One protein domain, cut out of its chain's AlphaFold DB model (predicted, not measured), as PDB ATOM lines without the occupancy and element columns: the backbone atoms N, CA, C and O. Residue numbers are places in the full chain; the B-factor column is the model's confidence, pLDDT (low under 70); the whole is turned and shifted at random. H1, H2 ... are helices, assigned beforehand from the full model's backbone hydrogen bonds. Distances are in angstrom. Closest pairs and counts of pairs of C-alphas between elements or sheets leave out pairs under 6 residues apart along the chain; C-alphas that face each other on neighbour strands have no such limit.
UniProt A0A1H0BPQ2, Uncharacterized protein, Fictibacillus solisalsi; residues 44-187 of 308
ATOM      1  N   LEU A  44       8.306 -42.466 -43.436       94.94
ATOM      2  CA  LEU A  44       8.226 -41.116 -43.994       94.94
ATOM      3  C   LEU A  44       6.792 -40.569 -44.058       94.94
ATOM      4  O   LEU A  44       6.632 -39.377 -44.314       94.94
ATOM      5  N   ASN A  45       5.765 -41.405 -43.837       94.31
ATOM      6  CA  ASN A  45       4.344 -41.052 -43.985       94.31
ATOM      7  C   ASN A  45       3.991 -40.485 -45.377       94.31
ATOM      8  O   ASN A  45       3.281 -39.489 -45.500       94.31
ATOM      9  N   ILE A  46       4.491 -41.129 -46.442       92.38
ATOM     10  CA  ILE A  46       4.268 -40.704 -47.840       92.38
ATOM     11  C   ILE A  46       3.503 -41.716 -48.717       92.38
ATOM     12  O   ILE A  46       3.546 -41.616 -49.944       92.38
ATOM     13  N   ASP A  47       2.821 -42.708 -48.131       92.19
ATOM     14  CA  ASP A  47       1.962 -43.631 -48.893       92.19
ATOM     15  C   ASP A  47       0.532 -43.080 -48.986       92.19
ATOM     16  O   ASP A  47      -0.222 -43.152 -48.021       92.19
ATOM     17  N   PHE A  48       0.181 -42.536 -50.156       93.38
ATOM     18  CA  PHE A  48      -1.109 -41.883 -50.424       93.38
ATOM     19  C   PHE A  48      -2.003 -42.663 -51.402       93.38
ATOM     20  O   PHE A  48      -2.805 -42.085 -52.138       93.38
ATOM     21  N   LYS A  49      -1.830 -43.987 -51.500       93.19
ATOM     22  CA  LYS A  49      -2.576 -44.807 -52.477       93.19
ATOM     23  C   LYS A  49      -4.090 -44.712 -52.306       93.19
ATOM     24  O   LYS A  49      -4.810 -44.667 -53.305       93.19
ATOM     25  N   GLU A  50      -4.577 -44.693 -51.068       93.81
ATOM     26  CA  GLU A  50      -6.016 -44.605 -50.804       93.81
ATOM     27  C   GLU A  50      -6.557 -43.209 -51.135       93.81
ATOM     28  O   GLU A  50      -7.618 -43.094 -51.748       93.81
ATOM     29  N   GLU A  51      -5.806 -42.152 -50.834       95.19
ATOM     30  CA  GLU A  51      -6.146 -40.769 -51.170       95.19
ATOM     31  C   GLU A  51      -6.249 -40.578 -52.685       95.19
ATOM     32  O   GLU A  51      -7.230 -40.013 -53.170       95.19
ATOM     33  N   ILE A  52      -5.286 -41.118 -53.442       94.12
ATOM     34  CA  ILE A  52      -5.305 -41.113 -54.912       94.12
ATOM     35  C   ILE A  52      -6.561 -41.826 -55.426       94.12
ATOM     36  O   ILE A  52      -7.285 -41.298 -56.271       94.12
ATOM     37  N   LYS A  53      -6.874 -43.009 -54.882       94.25
ATOM     38  CA  LYS A  53      -8.063 -43.781 -55.267       94.25
ATOM     39  C   LYS A  53      -9.365 -43.035 -54.975       94.25
ATOM     40  O   LYS A  53     -10.310 -43.150 -55.754       94.25
ATOM     41  N   ILE A  54      -9.447 -42.316 -53.858       93.38
ATOM     42  CA  ILE A  54     -10.631 -41.535 -53.479       93.38
ATOM     43  C   ILE A  54     -10.766 -40.301 -54.368       93.38
ATOM     44  O   ILE A  54     -11.851 -40.040 -54.880       93.38
ATOM     45  N   ALA A  55      -9.680 -39.561 -54.591       91.56
ATOM     46  CA  ALA A  55      -9.704 -38.342 -55.391       91.56
ATOM     47  C   ALA A  55     -10.086 -38.593 -56.860       91.56
ATOM     48  O   ALA A  55     -10.798 -37.773 -57.446       91.56
ATOM     49  N   ASN A  56      -9.658 -39.732 -57.416       89.50
ATOM     50  CA  ASN A  56      -9.836 -40.092 -58.824       89.50
ATOM     51  C   ASN A  56     -11.033 -41.015 -59.097       89.50
ATOM     52  O   ASN A  56     -11.248 -41.427 -60.240       89.50
ATOM     53  N   ARG A  57     -11.831 -41.367 -58.082       89.12
ATOM     54  CA  ARG A  57     -13.007 -42.215 -58.295       89.12
ATOM     55  C   ARG A  57     -14.032 -41.473 -59.155       89.12
ATOM     56  O   ARG A  57     -14.441 -40.361 -58.840       89.12
ATOM     57  N   ASN A  58     -14.478 -42.104 -60.238       80.75
ATOM     58  CA  ASN A  58     -15.549 -41.553 -61.059       80.75
ATOM     59  C   ASN A  58     -16.902 -41.936 -60.443       80.75
ATOM     60  O   ASN A  58     -17.347 -43.076 -60.574       80.75
ATOM     61  N   ILE A  59     -17.525 -40.998 -59.734       80.31
ATOM     62  CA  ILE A  59     -18.868 -41.158 -59.172       80.31
ATOM     63  C   ILE A  59     -19.826 -40.289 -59.984       80.31
ATOM     64  O   ILE A  59     -19.563 -39.108 -60.206       80.31
ATOM     65  N   ALA A  60     -20.945 -40.866 -60.429       73.19
ATOM     66  CA  ALA A  60     -21.957 -40.135 -61.183       73.19
ATOM     67  C   ALA A  60     -22.525 -38.968 -60.349       73.19
ATOM     68  O   ALA A  60     -23.218 -39.177 -59.357       73.19
ATOM     69  N   GLU A  61     -22.276 -37.728 -60.782       66.88
ATOM     70  CA  GLU A  61     -22.631 -36.482 -60.074       66.88
ATOM     71  C   GLU A  61     -24.130 -36.094 -60.176       66.88
ATOM     72  O   GLU A  61     -24.498 -34.915 -60.081       66.88
ATOM     73  N   ASN A  62     -25.012 -37.066 -60.427       67.88
ATOM     74  CA  ASN A  62     -26.387 -36.803 -60.869       67.88
ATOM     75  C   ASN A  62     -27.387 -36.597 -59.725       67.88
ATOM     76  O   ASN A  62     -28.511 -36.168 -59.978       67.88
ATOM     77  N   ARG A  63     -27.006 -36.882 -58.476       81.50
ATOM     78  CA  ARG A  63     -27.876 -36.700 -57.311       81.50
ATOM     79  C   ARG A  63     -27.493 -35.438 -56.545       81.50
ATOM     80  O   ARG A  63     -26.353 -35.296 -56.116       81.50
ATOM     81  N   GLU A  64     -28.458 -34.546 -56.336       86.31
ATOM     82  CA  GLU A  64     -28.306 -33.456 -55.372       86.31
ATOM     83  C   GLU A  64     -28.329 -34.021 -53.949       86.31
ATOM     84  O   GLU A  64     -29.224 -34.793 -53.594       86.31
ATOM     85  N   LEU A  65     -27.328 -33.660 -53.144       86.62
ATOM     86  CA  LEU A  65     -27.186 -34.123 -51.766       86.62
ATOM     87  C   LEU A  65     -27.199 -32.935 -50.806       86.62
ATOM     88  O   LEU A  65     -26.341 -32.054 -50.859       86.62
ATOM     89  N   GLY A  66     -28.162 -32.924 -49.890       87.31
ATOM     90  CA  GLY A  66     -28.173 -32.009 -48.761       87.31
ATOM     91  C   GLY A  66     -27.260 -32.491 -47.631       87.31
ATOM     92  O   GLY A  66     -26.941 -33.670 -47.500       87.31
ATOM     93  N   VAL A  67     -26.889 -31.579 -46.728       88.19
ATOM     94  CA  VAL A  67     -26.047 -31.892 -45.551       88.19
ATOM     95  C   VAL A  67     -26.653 -32.993 -44.669       88.19
ATOM     96  O   VAL A  67     -25.922 -33.772 -44.060       88.19
ATOM     97  N   LYS A  68     -27.988 -33.063 -44.596       91.50
ATOM     98  CA  LYS A  68     -28.718 -34.080 -43.819       91.50
ATOM     99  C   LYS A  68     -28.659 -35.471 -44.453       91.50
ATOM    100  O   LYS A  68     -28.836 -36.450 -43.737       91.50
ATOM    101  N   ASP A  69     -28.384 -35.547 -45.752       91.12
ATOM    102  CA  ASP A  69     -28.351 -36.801 -46.502       91.12
ATOM    103  C   ASP A  69     -26.997 -37.515 -46.364       91.12
ATOM    104  O   ASP A  69     -26.902 -38.712 -46.641       91.12
ATOM    105  N   ILE A  70     -25.954 -36.804 -45.909       95.38
ATOM    106  CA  ILE A  70     -24.598 -37.340 -45.756       95.38
ATOM    107  C   ILE A  70     -24.457 -38.149 -44.461       95.38
ATOM    108  O   ILE A  70     -24.616 -37.638 -43.345       95.38
ATOM    109  N   ASN A  71     -24.072 -39.409 -44.624       94.75
ATOM    110  CA  ASN A  71     -23.784 -40.390 -43.585       94.75
ATOM    111  C   ASN A  71     -22.542 -41.215 -43.971       94.75
ATOM    112  O   ASN A  71     -21.927 -40.972 -45.003       94.75
ATOM    113  N   GLU A  72     -22.146 -42.180 -43.137       93.00
ATOM    114  CA  GLU A  72     -20.909 -42.949 -43.338       93.00
ATOM    115  C   GLU A  72     -20.856 -43.757 -44.641       93.00
ATOM    116  O   GLU A  72     -19.760 -44.036 -45.125       93.00
ATOM    117  N   VAL A  73     -22.010 -44.116 -45.209       92.81
ATOM    118  CA  VAL A  73     -22.112 -44.965 -46.405       92.81
ATOM    119  C   VAL A  73     -21.906 -44.160 -47.689       92.81
ATOM    120  O   VAL A  73     -21.358 -44.683 -48.653       92.81
ATOM    121  N   ASN A  74     -22.305 -42.886 -47.707       93.12
ATOM    122  CA  ASN A  74     -22.283 -42.037 -48.905       93.12
ATOM    123  C   ASN A  74     -21.345 -40.820 -48.785       93.12
ATOM    124  O   ASN A  74     -21.500 -39.840 -49.514       93.12
ATOM    125  N   VAL A  75     -20.354 -40.870 -47.884       94.88
ATOM    126  CA  VAL A  75     -19.374 -39.780 -47.695       94.88
ATOM    127  C   VAL A  75     -18.636 -39.406 -48.980       94.88
ATOM    128  O   VAL A  75     -18.432 -38.222 -49.240       94.88
ATOM    129  N   GLU A  76     -18.271 -40.393 -49.800       93.38
ATOM    130  CA  GLU A  76     -17.582 -40.153 -51.066       93.38
ATOM    131  C   GLU A  76     -18.494 -39.436 -52.071       93.38
ATOM    132  O   GLU A  76     -18.078 -38.442 -52.659       93.38
ATOM    133  N   GLU A  77     -19.755 -39.862 -52.218       93.00
ATOM    134  CA  GLU A  77     -20.734 -39.164 -53.068       93.00
ATOM    135  C   GLU A  77     -20.894 -37.702 -52.631       93.00
ATOM    136  O   GLU A  77     -20.864 -36.789 -53.459       93.00
ATOM    137  N   GLY A  78     -20.984 -37.472 -51.314       94.94
ATOM    138  CA  GLY A  78     -21.014 -36.133 -50.732       94.94
ATOM    139  C   GLY A  78     -19.775 -35.305 -51.073       94.94
ATOM    140  O   GLY A  78     -19.895 -34.118 -51.378       94.94
ATOM    141  N   TYR A  79     -18.588 -35.918 -51.054       95.56
ATOM    142  CA  TYR A  79     -17.339 -35.253 -51.422       95.56
ATOM    143  C   TYR A  79     -17.331 -34.847 -52.901       95.56
ATOM    144  O   TYR A  79     -17.088 -33.676 -53.202       95.56
ATOM    145  N   HIS A  80     -17.672 -35.749 -53.824       93.38
ATOM    146  CA  HIS A  80     -17.736 -35.411 -55.252       93.38
ATOM    147  C   HIS A  80     -18.787 -34.330 -55.537       93.38
ATOM    148  O   HIS A  80     -18.506 -33.368 -56.258       93.38
ATOM    149  N   TYR A  81     -19.956 -34.406 -54.892       94.88
ATOM    150  CA  TYR A  81     -20.966 -33.353 -54.993       94.88
ATOM    151  C   TYR A  81     -20.454 -32.007 -54.451       94.88
ATOM    152  O   TYR A  81     -20.687 -30.964 -55.062       94.88
ATOM    153  N   SER A  82     -19.671 -32.004 -53.365       96.19
ATOM    154  CA  SER A  82     -19.045 -30.776 -52.857       96.19
ATOM    155  C   SER A  82     -18.083 -30.143 -53.873       96.19
ATOM    156  O   SER A  82     -18.117 -28.926 -54.057       96.19
ATOM    157  N   LYS A  83     -17.309 -30.942 -54.623       94.56
ATOM    158  CA  LYS A  83     -16.436 -30.432 -55.697       94.56
ATOM    159  C   LYS A  83     -17.233 -29.808 -56.836       94.56
ATOM    160  O   LYS A  83     -16.842 -28.760 -57.350       94.56
ATOM    161  N   LYS A  84     -18.360 -30.416 -57.217       94.38
ATOM    162  CA  LYS A  84     -19.290 -29.830 -58.191       94.38
ATOM    163  C   LYS A  84     -19.795 -28.467 -57.713       94.38
ATOM    164  O   LYS A  84     -19.690 -27.491 -58.448       94.38
ATOM    165  N   LEU A  85     -20.232 -28.363 -56.457       95.81
ATOM    166  CA  LEU A  85     -20.659 -27.089 -55.865       95.81
ATOM    167  C   LEU A  85     -19.539 -26.036 -55.853       95.81
ATOM    168  O   LEU A  85     -19.811 -24.866 -56.110       95.81
ATOM    169  N   ILE A  86     -18.283 -26.428 -55.601       96.25
ATOM    170  CA  ILE A  86     -17.121 -25.525 -55.694       96.25
ATOM    171  C   ILE A  86     -16.956 -25.001 -57.127       96.25
ATOM    172  O   ILE A  86     -16.772 -23.796 -57.306       96.25
ATOM    173  N   LYS A  87     -17.062 -25.864 -58.146       95.19
ATOM    174  CA  LYS A  87     -17.005 -25.455 -59.565       95.19
ATOM    175  C   LYS A  87     -18.148 -24.503 -59.939       95.19
ATOM    176  O   LYS A  87     -17.937 -23.571 -60.704       95.19
ATOM    177  N   GLU A  88     -19.330 -24.705 -59.362       96.19
ATOM    178  CA  GLU A  88     -20.507 -23.841 -59.538       96.19
ATOM    179  C   GLU A  88     -20.453 -22.541 -58.706       96.19
ATOM    180  O   GLU A  88     -21.386 -21.741 -58.752       96.19
ATOM    181  N   GLY A  89     -19.401 -22.321 -57.908       97.00
ATOM    182  CA  GLY A  89     -19.269 -21.144 -57.041       97.00
ATOM    183  C   GLY A  89     -20.151 -21.169 -55.784       97.00
ATOM    184  O   GLY A  89     -20.229 -20.180 -55.055       97.00
ATOM    185  N   LYS A  90     -20.800 -22.297 -55.474       97.31
ATOM    186  CA  LYS A  90     -21.671 -22.491 -54.300       97.31
ATOM    187  C   LYS A  90     -20.859 -22.852 -53.046       97.31
ATOM    188  O   LYS A  90     -21.122 -23.848 -52.368       97.31
ATOM    189  N   TYR A  91     -19.873 -22.022 -52.702       97.56
ATOM    190  CA  TYR A  91     -18.866 -22.321 -51.672       97.56
ATOM    191  C   TYR A  91     -19.439 -22.569 -50.273       97.56
ATOM    192  O   TYR A  91     -18.976 -23.463 -49.569       97.56
ATOM    193  N   ASN A  92     -20.479 -21.835 -49.864       97.31
ATOM    194  CA  ASN A  92     -21.101 -22.037 -48.550       97.31
ATOM    195  C   ASN A  92     -21.720 -23.437 -48.411       97.31
ATOM    196  O   ASN A  92     -21.559 -24.075 -47.371       97.31
ATOM    197  N   GLN A  93     -22.395 -23.927 -49.455       97.06
ATOM    198  CA  GLN A  93     -22.995 -25.263 -49.451       97.06
ATOM    199  C   GLN A  93     -21.910 -26.344 -49.467       97.06
ATOM    200  O   GLN A  93     -21.957 -27.271 -48.659       97.06
ATOM    201  N   ALA A  94     -20.886 -26.176 -50.313       97.94
ATOM    202  CA  ALA A  94     -19.735 -27.075 -50.354       97.94
ATOM    203  C   ALA A  94     -19.024 -27.164 -48.994       97.94
ATOM    204  O   ALA A  94     -18.757 -28.259 -48.507       97.94
ATOM    205  N   SER A  95     -18.787 -26.023 -48.337       98.19
ATOM    206  CA  SER A  95     -18.157 -25.966 -47.015       98.19
ATOM    207  C   SER A  95     -18.984 -26.697 -45.955       98.19
ATOM    208  O   SER A  95     -18.436 -27.472 -45.174       98.19
ATOM    209  N   GLN A  96     -20.311 -26.520 -45.936       97.94
ATOM    210  CA  GLN A  96     -21.180 -27.233 -44.990       97.94
ATOM    211  C   GLN A  96     -21.149 -28.753 -45.199       97.94
ATOM    212  O   GLN A  96     -21.098 -29.500 -44.218       97.94
ATOM    213  N   LEU A  97     -21.141 -29.208 -46.456       97.69
ATOM    214  CA  LEU A  97     -21.006 -30.626 -46.792       97.69
ATOM    215  C   LEU A  97     -19.649 -31.175 -46.354       97.69
ATOM    216  O   LEU A  97     -19.600 -32.160 -45.622       97.69
ATOM    217  N   LEU A  98     -18.557 -30.502 -46.712       98.50
ATOM    218  CA  LEU A  98     -17.204 -30.908 -46.332       98.50
ATOM    219  C   LEU A  98     -17.028 -30.965 -44.809       98.50
ATOM    220  O   LEU A  98     -16.505 -31.951 -44.299       98.50
ATOM    221  N   LYS A  99     -17.560 -29.995 -44.051       98.56
ATOM    222  CA  LYS A  99     -17.567 -30.043 -42.577       98.56
ATOM    223  C   LYS A  99     -18.299 -31.262 -42.021       98.56
ATOM    224  O   LYS A  99     -17.902 -31.800 -40.990       98.56
ATOM    225  N   LYS A 100     -19.393 -31.687 -42.657       98.19
ATOM    226  CA  LYS A 100     -20.111 -32.908 -42.267       98.19
ATOM    227  C   LYS A 100     -19.297 -34.157 -42.609       98.19
ATOM    228  O   LYS A 100     -19.239 -35.064 -41.784       98.19
ATOM    229  N   ILE A 101     -18.642 -34.179 -43.766       98.25
ATOM    230  CA  ILE A 101     -17.806 -35.293 -44.229       98.25
ATOM    231  C   ILE A 101     -16.599 -35.498 -43.305       98.25
ATOM    232  O   ILE A 101     -16.407 -36.607 -42.811       98.25
ATOM    233  N   VAL A 102     -15.840 -34.446 -42.979       98.44
ATOM    234  CA  VAL A 102     -14.659 -34.565 -42.097       98.44
ATOM    235  C   VAL A 102     -15.028 -34.977 -40.668       98.44
ATOM    236  O   VAL A 102     -14.247 -35.642 -40.002       98.44
ATOM    237  N   LYS A 103     -16.244 -34.662 -40.200       98.12
ATOM    238  CA  LYS A 103     -16.764 -35.173 -38.917       98.12
ATOM    239  C   LYS A 103     -17.003 -36.682 -38.932       98.12
ATOM    240  O   LYS A 103     -16.876 -37.317 -37.894       98.12
ATOM    241  N   LEU A 104     -17.389 -37.237 -40.081       98.06
ATOM    242  CA  LEU A 104     -17.644 -38.670 -40.252       98.06
ATOM    243  C   LEU A 104     -16.359 -39.454 -40.549       98.06
ATOM    244  O   LEU A 104     -16.253 -40.616 -40.171       98.06
ATOM    245  N   LYS A 105     -15.395 -38.833 -41.238       98.06
ATOM    246  CA  LYS A 105     -14.109 -39.429 -41.630       98.06
ATOM    247  C   LYS A 105     -12.951 -38.474 -41.291       98.06
ATOM    248  O   LYS A 105     -12.374 -37.879 -42.200       98.06
ATOM    249  N   PRO A 106     -12.618 -38.299 -39.996       98.00
ATOM    250  CA  PRO A 106     -11.579 -37.359 -39.572       98.00
ATOM    251  C   PRO A 106     -10.168 -37.798 -39.980       98.00
ATOM    252  O   PRO A 106      -9.278 -36.971 -40.052       98.00
ATOM    253  N   ASN A 107      -9.957 -39.071 -40.302       97.31
ATOM    254  CA  ASN A 107      -8.672 -39.612 -40.740       97.31
ATOM    255  C   ASN A 107      -8.478 -39.594 -42.268       97.31
ATOM    256  O   ASN A 107      -7.707 -40.391 -42.788       97.31
ATOM    257  N   GLN A 108      -9.225 -38.761 -43.004       97.75
ATOM    258  CA  GLN A 108      -9.175 -38.739 -44.466       97.75
ATOM    259  C   GLN A 108      -8.581 -37.425 -44.994       97.75
ATOM    260  O   GLN A 108      -9.251 -36.387 -45.029       97.75
ATOM    261  N   TRP A 109      -7.326 -37.500 -45.449       97.31
ATOM    262  CA  TRP A 109      -6.536 -36.395 -45.998       97.31
ATOM    263  C   TRP A 109      -7.253 -35.598 -47.074       97.31
ATOM    264  O   TRP A 109      -7.248 -34.369 -47.026       97.31
ATOM    265  N   VAL A 110      -7.878 -36.290 -48.031       97.38
ATOM    266  CA  VAL A 110      -8.498 -35.649 -49.196       97.38
ATOM    267  C   VAL A 110      -9.568 -34.650 -48.753       97.38
ATOM    268  O   VAL A 110      -9.588 -33.506 -49.204       97.38
ATOM    269  N   TYR A 111     -10.435 -35.057 -47.825       98.06
ATOM    270  CA  TYR A 111     -11.566 -34.242 -47.381       98.06
ATOM    271  C   TYR A 111     -11.122 -33.080 -46.494       98.06
ATOM    272  O   TYR A 111     -11.640 -31.969 -46.626       98.06
ATOM    273  N   LEU A 112     -10.158 -33.329 -45.603       98.56
ATOM    274  CA  LEU A 112      -9.577 -32.300 -44.743       98.56
ATOM    275  C   LEU A 112      -8.857 -31.231 -45.564       98.56
ATOM    276  O   LEU A 112      -9.096 -30.041 -45.349       98.56
ATOM    277  N   ASN A 113      -8.033 -31.648 -46.529       98.06
ATOM    278  CA  ASN A 113      -7.307 -30.733 -47.396       98.06
ATOM    279  C   ASN A 113      -8.272 -29.903 -48.251       98.06
ATOM    280  O   ASN A 113      -8.141 -28.686 -48.289       98.06
ATOM    281  N   GLU A 114      -9.281 -30.522 -48.872       97.88
ATOM    282  CA  GLU A 114     -10.282 -29.792 -49.664       97.88
ATOM    283  C   GLU A 114     -11.023 -28.748 -48.811       97.88
ATOM    284  O   GLU A 114     -11.178 -27.595 -49.223       97.88
ATOM    285  N   LEU A 115     -11.430 -29.107 -47.585       98.50
ATOM    286  CA  LEU A 115     -12.064 -28.161 -46.667       98.50
ATOM    287  C   LEU A 115     -11.114 -27.018 -46.280       98.50
ATOM    288  O   LEU A 115     -11.546 -25.865 -46.263       98.50
ATOM    289  N   ARG A 116      -9.842 -27.319 -45.985       97.62
ATOM    290  CA  ARG A 116      -8.818 -26.318 -45.645       97.62
ATOM    291  C   ARG A 116      -8.593 -25.344 -46.796       97.62
ATOM    292  O   ARG A 116      -8.648 -24.135 -46.584       97.62
ATOM    293  N   ILE A 117      -8.392 -25.846 -48.013       95.94
ATOM    294  CA  ILE A 117      -8.150 -25.018 -49.200       95.94
ATOM    295  C   ILE A 117      -9.376 -24.162 -49.532       95.94
ATOM    296  O   ILE A 117      -9.234 -22.970 -49.820       95.94
ATOM    297  N   LEU A 118     -10.590 -24.711 -49.414       96.62
ATOM    298  CA  LEU A 118     -11.817 -23.930 -49.566       96.62
ATOM    299  C   LEU A 118     -11.928 -22.834 -48.493       96.62
ATOM    300  O   LEU A 118     -12.272 -21.696 -48.813       96.62
ATOM    301  N   ALA A 119     -11.618 -23.151 -47.235       95.62
ATOM    302  CA  ALA A 119     -11.631 -22.179 -46.147       95.62
ATOM    303  C   ALA A 119     -10.605 -21.060 -46.371       95.62
ATOM    304  O   ALA A 119     -10.949 -19.890 -46.219       95.62
ATOM    305  N   LEU A 120      -9.389 -21.393 -46.812       92.81
ATOM    306  CA  LEU A 120      -8.366 -20.416 -47.181       92.81
ATOM    307  C   LEU A 120      -8.836 -19.512 -48.328       92.81
ATOM    308  O   LEU A 120      -8.673 -18.294 -48.273       92.81
ATOM    309  N   LYS A 121      -9.449 -20.089 -49.367       91.88
ATOM    310  CA  LYS A 121      -9.995 -19.340 -50.507       91.88
ATOM    311  C   LYS A 121     -11.062 -18.330 -50.079       91.88
ATOM    312  O   LYS A 121     -11.078 -17.216 -50.592       91.88
ATOM    313  N   GLU A 122     -11.905 -18.713 -49.126       93.19
ATOM    314  CA  GLU A 122     -13.017 -17.911 -48.610       93.19
ATOM    315  C   GLU A 122     -12.631 -16.995 -47.432       93.19
ATOM    316  O   GLU A 122     -13.506 -16.347 -46.861       93.19
ATOM    317  N   ASN A 123     -11.349 -16.944 -47.036       91.44
ATOM    318  CA  ASN A 123     -10.868 -16.266 -45.821       91.44
ATOM    319  C   ASN A 123     -11.603 -16.716 -44.536       91.44
ATOM    320  O   ASN A 123     -11.867 -15.923 -43.633       91.44
ATOM    321  N   LYS A 124     -11.953 -18.005 -44.456       94.69
ATOM    322  CA  LYS A 124     -12.674 -18.664 -43.352       94.69
ATOM    323  C   LYS A 124     -11.791 -19.658 -42.588       94.69
ATOM    324  O   LYS A 124     -12.286 -20.641 -42.040       94.69
ATOM    325  N   THR A 125     -10.481 -19.431 -42.539       94.00
ATOM    326  CA  THR A 125      -9.543 -20.366 -41.899       94.00
ATOM    327  C   THR A 125      -9.819 -20.546 -40.394       94.00
ATOM    328  O   THR A 125      -9.715 -21.660 -39.900       94.00
ATOM    329  N   ASP A 126     -10.274 -19.523 -39.658       94.75
ATOM    330  CA  ASP A 126     -10.635 -19.652 -38.229       94.75
ATOM    331  C   ASP A 126     -11.851 -20.574 -38.038       94.75
ATOM    332  O   ASP A 126     -11.939 -21.320 -37.065       94.75
ATOM    333  N   ASP A 127     -12.786 -20.566 -38.988       96.94
ATOM    334  CA  ASP A 127     -13.950 -21.453 -38.993       96.94
ATOM    335  C   ASP A 127     -13.562 -22.904 -39.347       96.94
ATOM    336  O   ASP A 127     -14.132 -23.857 -38.804       96.94
ATOM    337  N   PHE A 128     -12.530 -23.092 -40.180       97.88
ATOM    338  CA  PHE A 128     -11.876 -24.393 -40.349       97.88
ATOM    339  C   PHE A 128     -11.223 -24.870 -39.045       97.88
ATOM    340  O   PHE A 128     -11.540 -25.967 -38.592       97.88
ATOM    341  N   LEU A 129     -10.396 -24.041 -38.399       97.81
ATOM    342  CA  LEU A 129      -9.722 -24.385 -37.138       97.81
ATOM    343  C   LEU A 129     -10.730 -24.761 -36.042       97.81
ATOM    344  O   LEU A 129     -10.623 -25.825 -35.442       97.81
ATOM    345  N   LYS A 130     -11.798 -23.972 -35.872       98.12
ATOM    346  CA  LYS A 130     -12.897 -24.289 -34.946       98.12
ATOM    347  C   LYS A 130     -13.581 -25.623 -35.271       98.12
ATOM    348  O   LYS A 130     -14.100 -26.298 -34.384       98.12
ATOM    349  N   THR A 131     -13.634 -26.001 -36.548       98.31
ATOM    350  CA  THR A 131     -14.155 -27.315 -36.947       98.31
ATOM    351  C   THR A 131     -13.199 -28.430 -36.521       98.31
ATOM    352  O   THR A 131     -13.683 -29.453 -36.040       98.31
ATOM    353  N   MET A 132     -11.882 -28.236 -36.658       98.31
ATOM    354  CA  MET A 132     -10.862 -29.213 -36.247       98.31
ATOM    355  C   MET A 132     -10.874 -29.441 -34.729       98.31
ATOM    356  O   MET A 132     -10.852 -30.585 -34.283       98.31
ATOM    357  N   GLU A 133     -11.051 -28.382 -33.935       97.56
ATOM    358  CA  GLU A 133     -11.199 -28.468 -32.471       97.56
ATOM    359  C   GLU A 133     -12.392 -29.341 -32.028       97.56
ATOM    360  O   GLU A 133     -12.400 -29.887 -30.926       97.56
ATOM    361  N   ALA A 134     -13.416 -29.476 -32.877       97.88
ATOM    362  CA  ALA A 134     -14.660 -30.178 -32.567       97.88
ATOM    363  C   ALA A 134     -14.704 -31.641 -33.054       97.88
ATOM    364  O   ALA A 134     -15.757 -32.278 -32.945       97.88
ATOM    365  N   ILE A 135     -13.614 -32.167 -33.624       97.94
ATOM    366  CA  ILE A 135     -13.527 -33.542 -34.149       97.94
ATOM    367  C   ILE A 135     -12.360 -34.316 -33.512       97.94
ATOM    368  O   ILE A 135     -11.482 -33.702 -32.904       97.94
ATOM    369  N   PRO A 136     -12.336 -35.664 -33.609       98.25
ATOM    370  CA  PRO A 136     -11.230 -36.459 -33.081       98.25
ATOM    371  C   PRO A 136      -9.874 -36.011 -33.637       98.25
ATOM    372  O   PRO A 136      -9.713 -35.866 -34.847       98.25
ATOM    373  N   GLN A 137      -8.898 -35.832 -32.749       97.94
ATOM    374  CA  GLN A 137      -7.555 -35.346 -33.073       97.94
ATOM    375  C   GLN A 137      -6.677 -36.468 -33.643       97.94
ATOM    376  O   GLN A 137      -5.811 -37.013 -32.959       97.94
ATOM    377  N   THR A 138      -6.930 -36.847 -34.897       98.19
ATOM    378  CA  THR A 138      -6.079 -37.792 -35.635       98.19
ATOM    379  C   THR A 138      -4.804 -37.109 -36.137       98.19
ATOM    380  O   THR A 138      -4.635 -35.891 -36.025       98.19
ATOM    381  N   TYR A 139      -3.876 -37.893 -36.685       97.75
ATOM    382  CA  TYR A 139      -2.680 -37.365 -37.342       97.75
ATOM    383  C   TYR A 139      -3.037 -36.395 -38.484       97.75
ATOM    384  O   TYR A 139      -2.515 -35.283 -38.536       97.75
ATOM    385  N   GLU A 140      -3.996 -36.765 -39.330       98.19
ATOM    386  CA  GLU A 140      -4.430 -35.988 -40.494       98.19
ATOM    387  C   GLU A 140      -5.085 -34.663 -40.085       98.19
ATOM    388  O   GLU A 140      -4.832 -33.632 -40.714       98.19
ATOM    389  N   VAL A 141      -5.892 -34.675 -39.013       98.62
ATOM    390  CA  VAL A 141      -6.501 -33.462 -38.441       98.62
ATOM    391  C   VAL A 141      -5.418 -32.514 -37.946       98.62
ATOM    392  O   VAL A 141      -5.371 -31.372 -38.402       98.62
ATOM    393  N   ARG A 142      -4.502 -32.989 -37.090       98.62
ATOM    394  CA  ARG A 142      -3.414 -32.158 -36.548       98.62
ATOM    395  C   ARG A 142      -2.514 -31.604 -37.645       98.62
ATOM    396  O   ARG A 142      -2.098 -30.449 -37.574       98.62
ATOM    397  N   MET A 143      -2.229 -32.398 -38.675       98.56
ATOM    398  CA  MET A 143      -1.382 -31.948 -39.771       98.56
ATOM    399  C   MET A 143      -2.085 -30.904 -40.650       98.56
ATOM    400  O   MET A 143      -1.486 -29.882 -40.980       98.56
ATOM    401  N   ASN A 144      -3.372 -31.079 -40.971       98.44
ATOM    402  CA  ASN A 144      -4.128 -30.046 -41.688       98.44
ATOM    403  C   ASN A 144      -4.347 -28.784 -40.843       98.44
ATOM    404  O   ASN A 144      -4.341 -27.685 -41.390       98.44
ATOM    405  N   GLU A 145      -4.494 -28.906 -39.524       98.38
ATOM    406  CA  GLU A 145      -4.536 -27.764 -38.608       98.38
ATOM    407  C   GLU A 145      -3.205 -26.998 -38.616       98.38
ATOM    408  O   GLU A 145      -3.178 -25.778 -38.798       98.38
ATOM    409  N   ALA A 146      -2.082 -27.715 -38.525       98.19
ATOM    410  CA  ALA A 146      -0.753 -27.127 -38.622       98.19
ATOM    411  C   ALA A 146      -0.531 -26.402 -39.956       98.19
ATOM    412  O   ALA A 146       0.021 -25.298 -39.955       98.19
ATOM    413  N   LEU A 147      -0.978 -26.990 -41.072       97.19
ATOM    414  CA  LEU A 147      -0.921 -26.372 -42.397       97.19
ATOM    415  C   LEU A 147      -1.857 -25.164 -42.508       97.19
ATOM    416  O   LEU A 147      -1.443 -24.145 -43.046       97.19
ATOM    417  N   ALA A 148      -3.060 -25.207 -41.931       96.19
ATOM    418  CA  ALA A 148      -3.969 -24.060 -41.897       96.19
ATOM    419  C   ALA A 148      -3.376 -22.872 -41.122       96.19
ATOM    420  O   ALA A 148      -3.588 -21.714 -41.479       96.19
ATOM    421  N   TYR A 149      -2.586 -23.137 -40.080       95.69
ATOM    422  CA  TYR A 149      -1.816 -22.099 -39.404       95.69
ATOM    423  C   TYR A 149      -0.657 -21.549 -40.254       95.69
ATOM    424  O   TYR A 149      -0.379 -20.351 -40.172       95.69
ATOM    425  N   VAL A 150      -0.007 -22.377 -41.084       93.62
ATOM    426  CA  VAL A 150       0.959 -21.896 -42.096       93.62
ATOM    427  C   VAL A 150       0.248 -21.024 -43.130       93.62
ATOM    428  O   VAL A 150       0.736 -19.947 -43.462       93.62
ATOM    429  N   ASP A 151      -0.944 -21.429 -43.565       90.75
ATOM    430  CA  ASP A 151      -1.784 -20.632 -44.454       90.75
ATOM    431  C   ASP A 151      -2.211 -19.321 -43.794       90.75
ATOM    432  O   ASP A 151      -2.333 -18.302 -44.457       90.75
ATOM    433  N   TYR A 152      -2.385 -19.283 -42.474       85.31
ATOM    434  CA  TYR A 152      -2.708 -18.050 -41.755       85.31
ATOM    435  C   TYR A 152      -1.614 -16.992 -41.827       85.31
ATOM    436  O   TYR A 152      -1.924 -15.798 -41.767       85.31
ATOM    437  N   LEU A 153      -0.357 -17.405 -42.027       81.75
ATOM    438  CA  LEU A 153       0.745 -16.471 -42.264       81.75
ATOM    439  C   LEU A 153       0.531 -15.621 -43.528       81.75
ATOM    440  O   LEU A 153       1.245 -14.648 -43.749       81.75
ATOM    441  N   GLN A 154      -0.494 -15.963 -44.312       65.19
ATOM    442  CA  GLN A 154      -0.948 -15.282 -45.508       65.19
ATOM    443  C   GLN A 154      -1.993 -14.182 -45.286       65.19
ATOM    444  O   GLN A 154      -2.338 -13.511 -46.254       65.19
ATOM    445  N   THR A 155      -2.552 -13.999 -44.083       75.75
ATOM    446  CA  THR A 155      -3.705 -13.093 -43.903       75.75
ATOM    447  C   THR A 155      -3.274 -11.619 -43.855       75.75
ATOM    448  O   THR A 155      -2.618 -11.213 -42.888       75.75
ATOM    449  N   PRO A 156      -3.663 -10.778 -44.838       69.56
ATOM    450  CA  PRO A 156      -3.307  -9.362 -44.843       69.56
ATOM    451  C   PRO A 156      -3.880  -8.631 -43.628       69.56
ATOM    452  O   PRO A 156      -4.992  -8.909 -43.183       69.56
ATOM    453  N   GLY A 157      -3.125  -7.675 -43.087       76.25
ATOM    454  CA  GLY A 157      -3.572  -6.859 -41.953       76.25
ATOM    455  C   GLY A 157      -3.582  -7.585 -40.603       76.25
ATOM    456  O   GLY A 157      -3.881  -6.962 -39.583       76.25
ATOM    457  N   MET A 158      -3.211  -8.869 -40.552       80.50
ATOM    458  CA  MET A 158      -2.966  -9.552 -39.288       80.50
ATOM    459  C   MET A 158      -1.681  -8.992 -38.662       80.50
ATOM    460  O   MET A 158      -0.601  -9.071 -39.242       80.50
ATOM    461  N   GLY A 159      -1.794  -8.383 -37.478       84.69
ATOM    462  CA  GLY A 159      -0.639  -7.822 -36.774       84.69
ATOM    463  C   GLY A 159       0.452  -8.871 -36.522       84.69
ATOM    464  O   GLY A 159       0.162 -10.049 -36.306       84.69
ATOM    465  N   THR A 160       1.714  -8.437 -36.490       84.44
ATOM    466  CA  THR A 160       2.897  -9.309 -36.337       84.44
ATOM    467  C   THR A 160       2.827 -10.231 -35.116       84.44
ATOM    468  O   THR A 160       3.281 -11.371 -35.180       84.44
ATOM    469  N   ALA A 161       2.214  -9.772 -34.020       87.19
ATOM    470  CA  ALA A 161       1.995 -10.579 -32.822       87.19
ATOM    471  C   ALA A 161       1.077 -11.787 -33.085       87.19
ATOM    472  O   ALA A 161       1.403 -12.900 -32.676       87.19
ATOM    473  N   ASN A 162      -0.028 -11.585 -33.808       89.94
ATOM    474  CA  ASN A 162      -0.974 -12.652 -34.138       89.94
ATOM    475  C   ASN A 162      -0.346 -13.654 -35.114       89.94
ATOM    476  O   ASN A 162      -0.476 -14.858 -34.915       89.94
ATOM    477  N   LEU A 163       0.412 -13.174 -36.106       88.81
ATOM    478  CA  LEU A 163       1.169 -14.042 -37.019       88.81
ATOM    479  C   LEU A 163       2.187 -14.904 -36.259       88.81
ATOM    480  O   LEU A 163       2.269 -16.112 -36.475       88.81
ATOM    481  N   GLY A 164       2.908 -14.308 -35.303       90.44
ATOM    482  CA  GLY A 164       3.824 -15.036 -34.427       90.44
ATOM    483  C   GLY A 164       3.128 -16.112 -33.585       90.44
ATOM    484  O   GLY A 164       3.666 -17.210 -33.437       90.44
ATOM    485  N   GLN A 165       1.922 -15.834 -33.073       92.62
ATOM    486  CA  GLN A 165       1.110 -16.813 -32.337       92.62
ATOM    487  C   GLN A 165       0.659 -17.971 -33.234       92.62
ATOM    488  O   GLN A 165       0.897 -19.124 -32.879       92.62
ATOM    489  N   LYS A 166       0.085 -17.683 -34.410       94.06
ATOM    490  CA  LYS A 166      -0.366 -18.703 -35.373       94.06
ATOM    491  C   LYS A 166       0.803 -19.585 -35.830       94.06
ATOM    492  O   LYS A 166       0.703 -20.809 -35.820       94.06
ATOM    493  N   SER A 167       1.960 -18.981 -36.113       93.88
ATOM    494  CA  SER A 167       3.182 -19.733 -36.408       93.88
ATOM    495  C   SER A 167       3.588 -20.653 -35.253       93.88
ATOM    496  O   SER A 167       3.899 -21.820 -35.488       93.88
ATOM    497  N   ALA A 168       3.570 -20.163 -34.009       94.50
ATOM    498  CA  ALA A 168       3.911 -20.973 -32.843       94.50
ATOM    499  C   ALA A 168       2.941 -22.149 -32.645       94.50
ATOM    500  O   ALA A 168       3.396 -23.243 -32.323       94.50
ATOM    501  N   GLN A 169       1.640 -21.953 -32.889       97.00
ATOM    502  CA  GLN A 169       0.637 -23.026 -32.844       97.00
ATOM    503  C   GLN A 169       0.949 -24.123 -33.871       97.00
ATOM    504  O   GLN A 169       1.041 -25.290 -33.501       97.00
ATOM    505  N   SER A 170       1.238 -23.742 -35.120       97.56
ATOM    506  CA  SER A 170       1.693 -24.680 -36.154       97.56
ATOM    507  C   SER A 170       2.957 -25.441 -35.732       97.56
ATOM    508  O   SER A 170       2.984 -26.665 -35.793       97.56
ATOM    509  N   ILE A 171       3.996 -24.749 -35.238       97.25
ATOM    510  CA  ILE A 171       5.246 -25.400 -34.798       97.25
ATOM    511  C   ILE A 171       4.990 -26.393 -33.666       97.25
ATOM    512  O   ILE A 171       5.617 -27.447 -33.649       97.25
ATOM    513  N   ASN A 172       4.104 -26.075 -32.721       97.56
ATOM    514  CA  ASN A 172       3.802 -26.967 -31.606       97.56
ATOM    515  C   ASN A 172       3.161 -28.271 -32.094       97.56
ATOM    516  O   ASN A 172       3.672 -29.336 -31.759       97.56
ATOM    517  N   LEU A 173       2.139 -28.189 -32.952       98.38
ATOM    518  CA  LEU A 173       1.510 -29.366 -33.564       98.38
ATOM    519  C   LEU A 173       2.528 -30.206 -34.350       98.38
ATOM    520  O   LEU A 173       2.600 -31.423 -34.194       98.38
ATOM    521  N   LEU A 174       3.376 -29.554 -35.147       98.62
ATOM    522  CA  LEU A 174       4.397 -30.234 -35.948       98.62
ATOM    523  C   LEU A 174       5.478 -30.883 -35.080       98.62
ATOM    524  O   LEU A 174       5.965 -31.960 -35.404       98.62
ATOM    525  N   ASN A 175       5.848 -30.263 -33.958       98.12
ATOM    526  CA  ASN A 175       6.772 -30.862 -33.000       98.12
ATOM    527  C   ASN A 175       6.180 -32.111 -32.340       98.12
ATOM    528  O   ASN A 175       6.924 -33.053 -32.090       98.12
ATOM    529  N   GLU A 176       4.879 -32.125 -32.048       98.31
ATOM    530  CA  GLU A 176       4.198 -33.308 -31.509       98.31
ATOM    531  C   GLU A 176       4.174 -34.445 -32.531       98.31
ATOM    532  O   GLU A 176       4.580 -35.558 -32.206       98.31
ATOM    533  N   ILE A 177       3.820 -34.142 -33.783       98.50
ATOM    534  CA  ILE A 177       3.855 -35.107 -34.890       98.50
ATOM    535  C   ILE A 177       5.267 -35.686 -35.069       98.50
ATOM    536  O   ILE A 177       5.440 -36.902 -35.088       98.50
ATOM    537  N   ILE A 178       6.296 -34.834 -35.124       98.12
ATOM    538  CA  ILE A 178       7.698 -35.268 -35.272       98.12
ATOM    539  C   ILE A 178       8.175 -36.038 -34.032       98.12
ATOM    540  O   ILE A 178       9.020 -36.922 -34.125       98.12
ATOM    541  N   LYS A 179       7.654 -35.740 -32.841       97.44
ATOM    542  CA  LYS A 179       7.985 -36.509 -31.636       97.44
ATOM    543  C   LYS A 179       7.416 -37.931 -31.698       97.44
ATOM    544  O   LYS A 179       8.070 -38.854 -31.217       97.44
ATOM    545  N   GLU A 180       6.219 -38.101 -32.252       97.69
ATOM    546  CA  GLU A 180       5.575 -39.408 -32.443       97.69
ATOM    547  C   GLU A 180       6.225 -40.204 -33.578       97.69
ATOM    548  O   GLU A 180       6.490 -41.395 -33.426       97.69
ATOM    549  N   ASN A 181       6.540 -39.531 -34.685       97.50
ATOM    550  CA  ASN A 181       7.296 -40.081 -35.797       97.50
ATOM    551  C   ASN A 181       8.399 -39.105 -36.219       97.50
ATOM    552  O   ASN A 181       8.177 -38.180 -37.002       97.50
ATOM    553  N   LYS A 182       9.624 -39.365 -35.753       97.19
ATOM    554  CA  LYS A 182      10.790 -38.519 -36.054       97.19
ATOM    555  C   LYS A 182      11.084 -38.385 -37.542       97.19
ATOM    556  O   LYS A 182      11.773 -37.446 -37.895       97.19
ATOM    557  N   HIS A 183      10.627 -39.315 -38.382       97.44
ATOM    558  CA  HIS A 183      10.917 -39.332 -39.813       97.44
ATOM    559  C   HIS A 183       9.791 -38.749 -40.676       97.44
ATOM    560  O   HIS A 183       9.946 -38.731 -41.897       97.44
ATOM    561  N   ASP A 184       8.719 -38.226 -40.069       97.88
ATOM    562  CA  ASP A 184       7.561 -37.677 -40.777       97.88
ATOM    563  C   ASP A 184       7.950 -36.541 -41.735       97.88
ATOM    564  O   ASP A 184       8.267 -35.413 -41.337       97.88
ATOM    565  N   LEU A 185       7.948 -36.857 -43.030       97.50
ATOM    566  CA  LEU A 185       8.524 -35.995 -44.050       97.50
ATOM    567  C   LEU A 185       7.695 -34.729 -44.266       97.50
ATOM    568  O   LEU A 185       8.252 -33.637 -44.405       97.50
ATOM    569  N   LEU A 186       6.367 -34.862 -44.270       97.06
ATOM    570  CA  LEU A 186       5.476 -33.722 -44.452       97.06
ATOM    571  C   LEU A 186       5.512 -32.785 -43.243       97.06
ATOM    572  O   LEU A 186       5.487 -31.567 -43.430       97.06
ATOM    573  N   ALA A 187       5.632 -33.311 -42.021       98.31
ATOM    574  CA  ALA A 187       5.752 -32.484 -40.828       98.31
ATOM    575  C   ALA A 187       7.055 -31.672 -40.818       98.31
ATOM    576  O   ALA A 187       7.033 -30.473 -40.521       98.31
TER     577      ALA A 187
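What this domain is: This is residues 44 to 187 of the 308 residues of an uncharacterized protein of Fictibacillus solisalsi (UniProt A0A1H0BPQ2). Six helices, H2 to H7, stand side by side in a zigzag row, each running against the one before it, with the long H7 closing one end. H1 slants across the row near the start of H4, and the long link after it, residues 56 to 74, swings round the H2 end. The printed part has 144 residues with seven named helices, H1 to H7 in order, and no named strand: all helix. It is compact, with a radius of gyration of the C-alphas of 15.7 A and spans of 46 by 36 by 23 A.

How they stand to each other: H1, residues 49 to 55, touches H4, residues 109 to 121, at a steep tilt of 47 degrees; H4 touches H1 with residues 109 to 110 alone, and the closest C-alphas, those of Glu 51 and Val 110, are 6.0 A apart. H2, residues 75 to 87, and H3, residues 91 to 104, form a helical hairpin, closest at the C-alphas of Ser 82 and Ala 94, 4.5 A. H3 and H4 touch at a shallow tilt of 31 degrees, opposite ways, closest at Leu 98 and Leu 115, C-alphas 5.8 A apart. H2, H3 and H4 are an up-and-down bundle, each running against the one before. H4 is the hub, touching four helices, among them H6, residues 139 to 152, closest at the C-alphas of Trp 109 and Glu 140, 5.9 A. H5, residues 125 to 133, touches H6, closest at the C-alphas of Leu 129 and Glu 145, 6.4 A. H6 and H7, residues 160 to 180, form a hairpin, with C-alphas 146 and 170 4.2 A apart at the closest. H4 and H7 are apart. In H1 to H7 every O i to N i+4 pair is within hydrogen-bond range.

Where its parts are: H1 begins at C-alpha 49, (-2.576, -44.807, -52.477). H3 is 20.0 A long, H6 19.8 A and H7 30.5 A, ending at C-alpha 180, (5.575, -39.408, -32.443).

The domain as a whole: The C-alphas of Asn 62 and Ala 161, the two farthest apart, are 47.7 A apart. The printed part has no cut. The link H1 to H2 is long, and residues 156 to 161 stand free. Residues 61 to 62, 154 and 156 have pLDDT under 70.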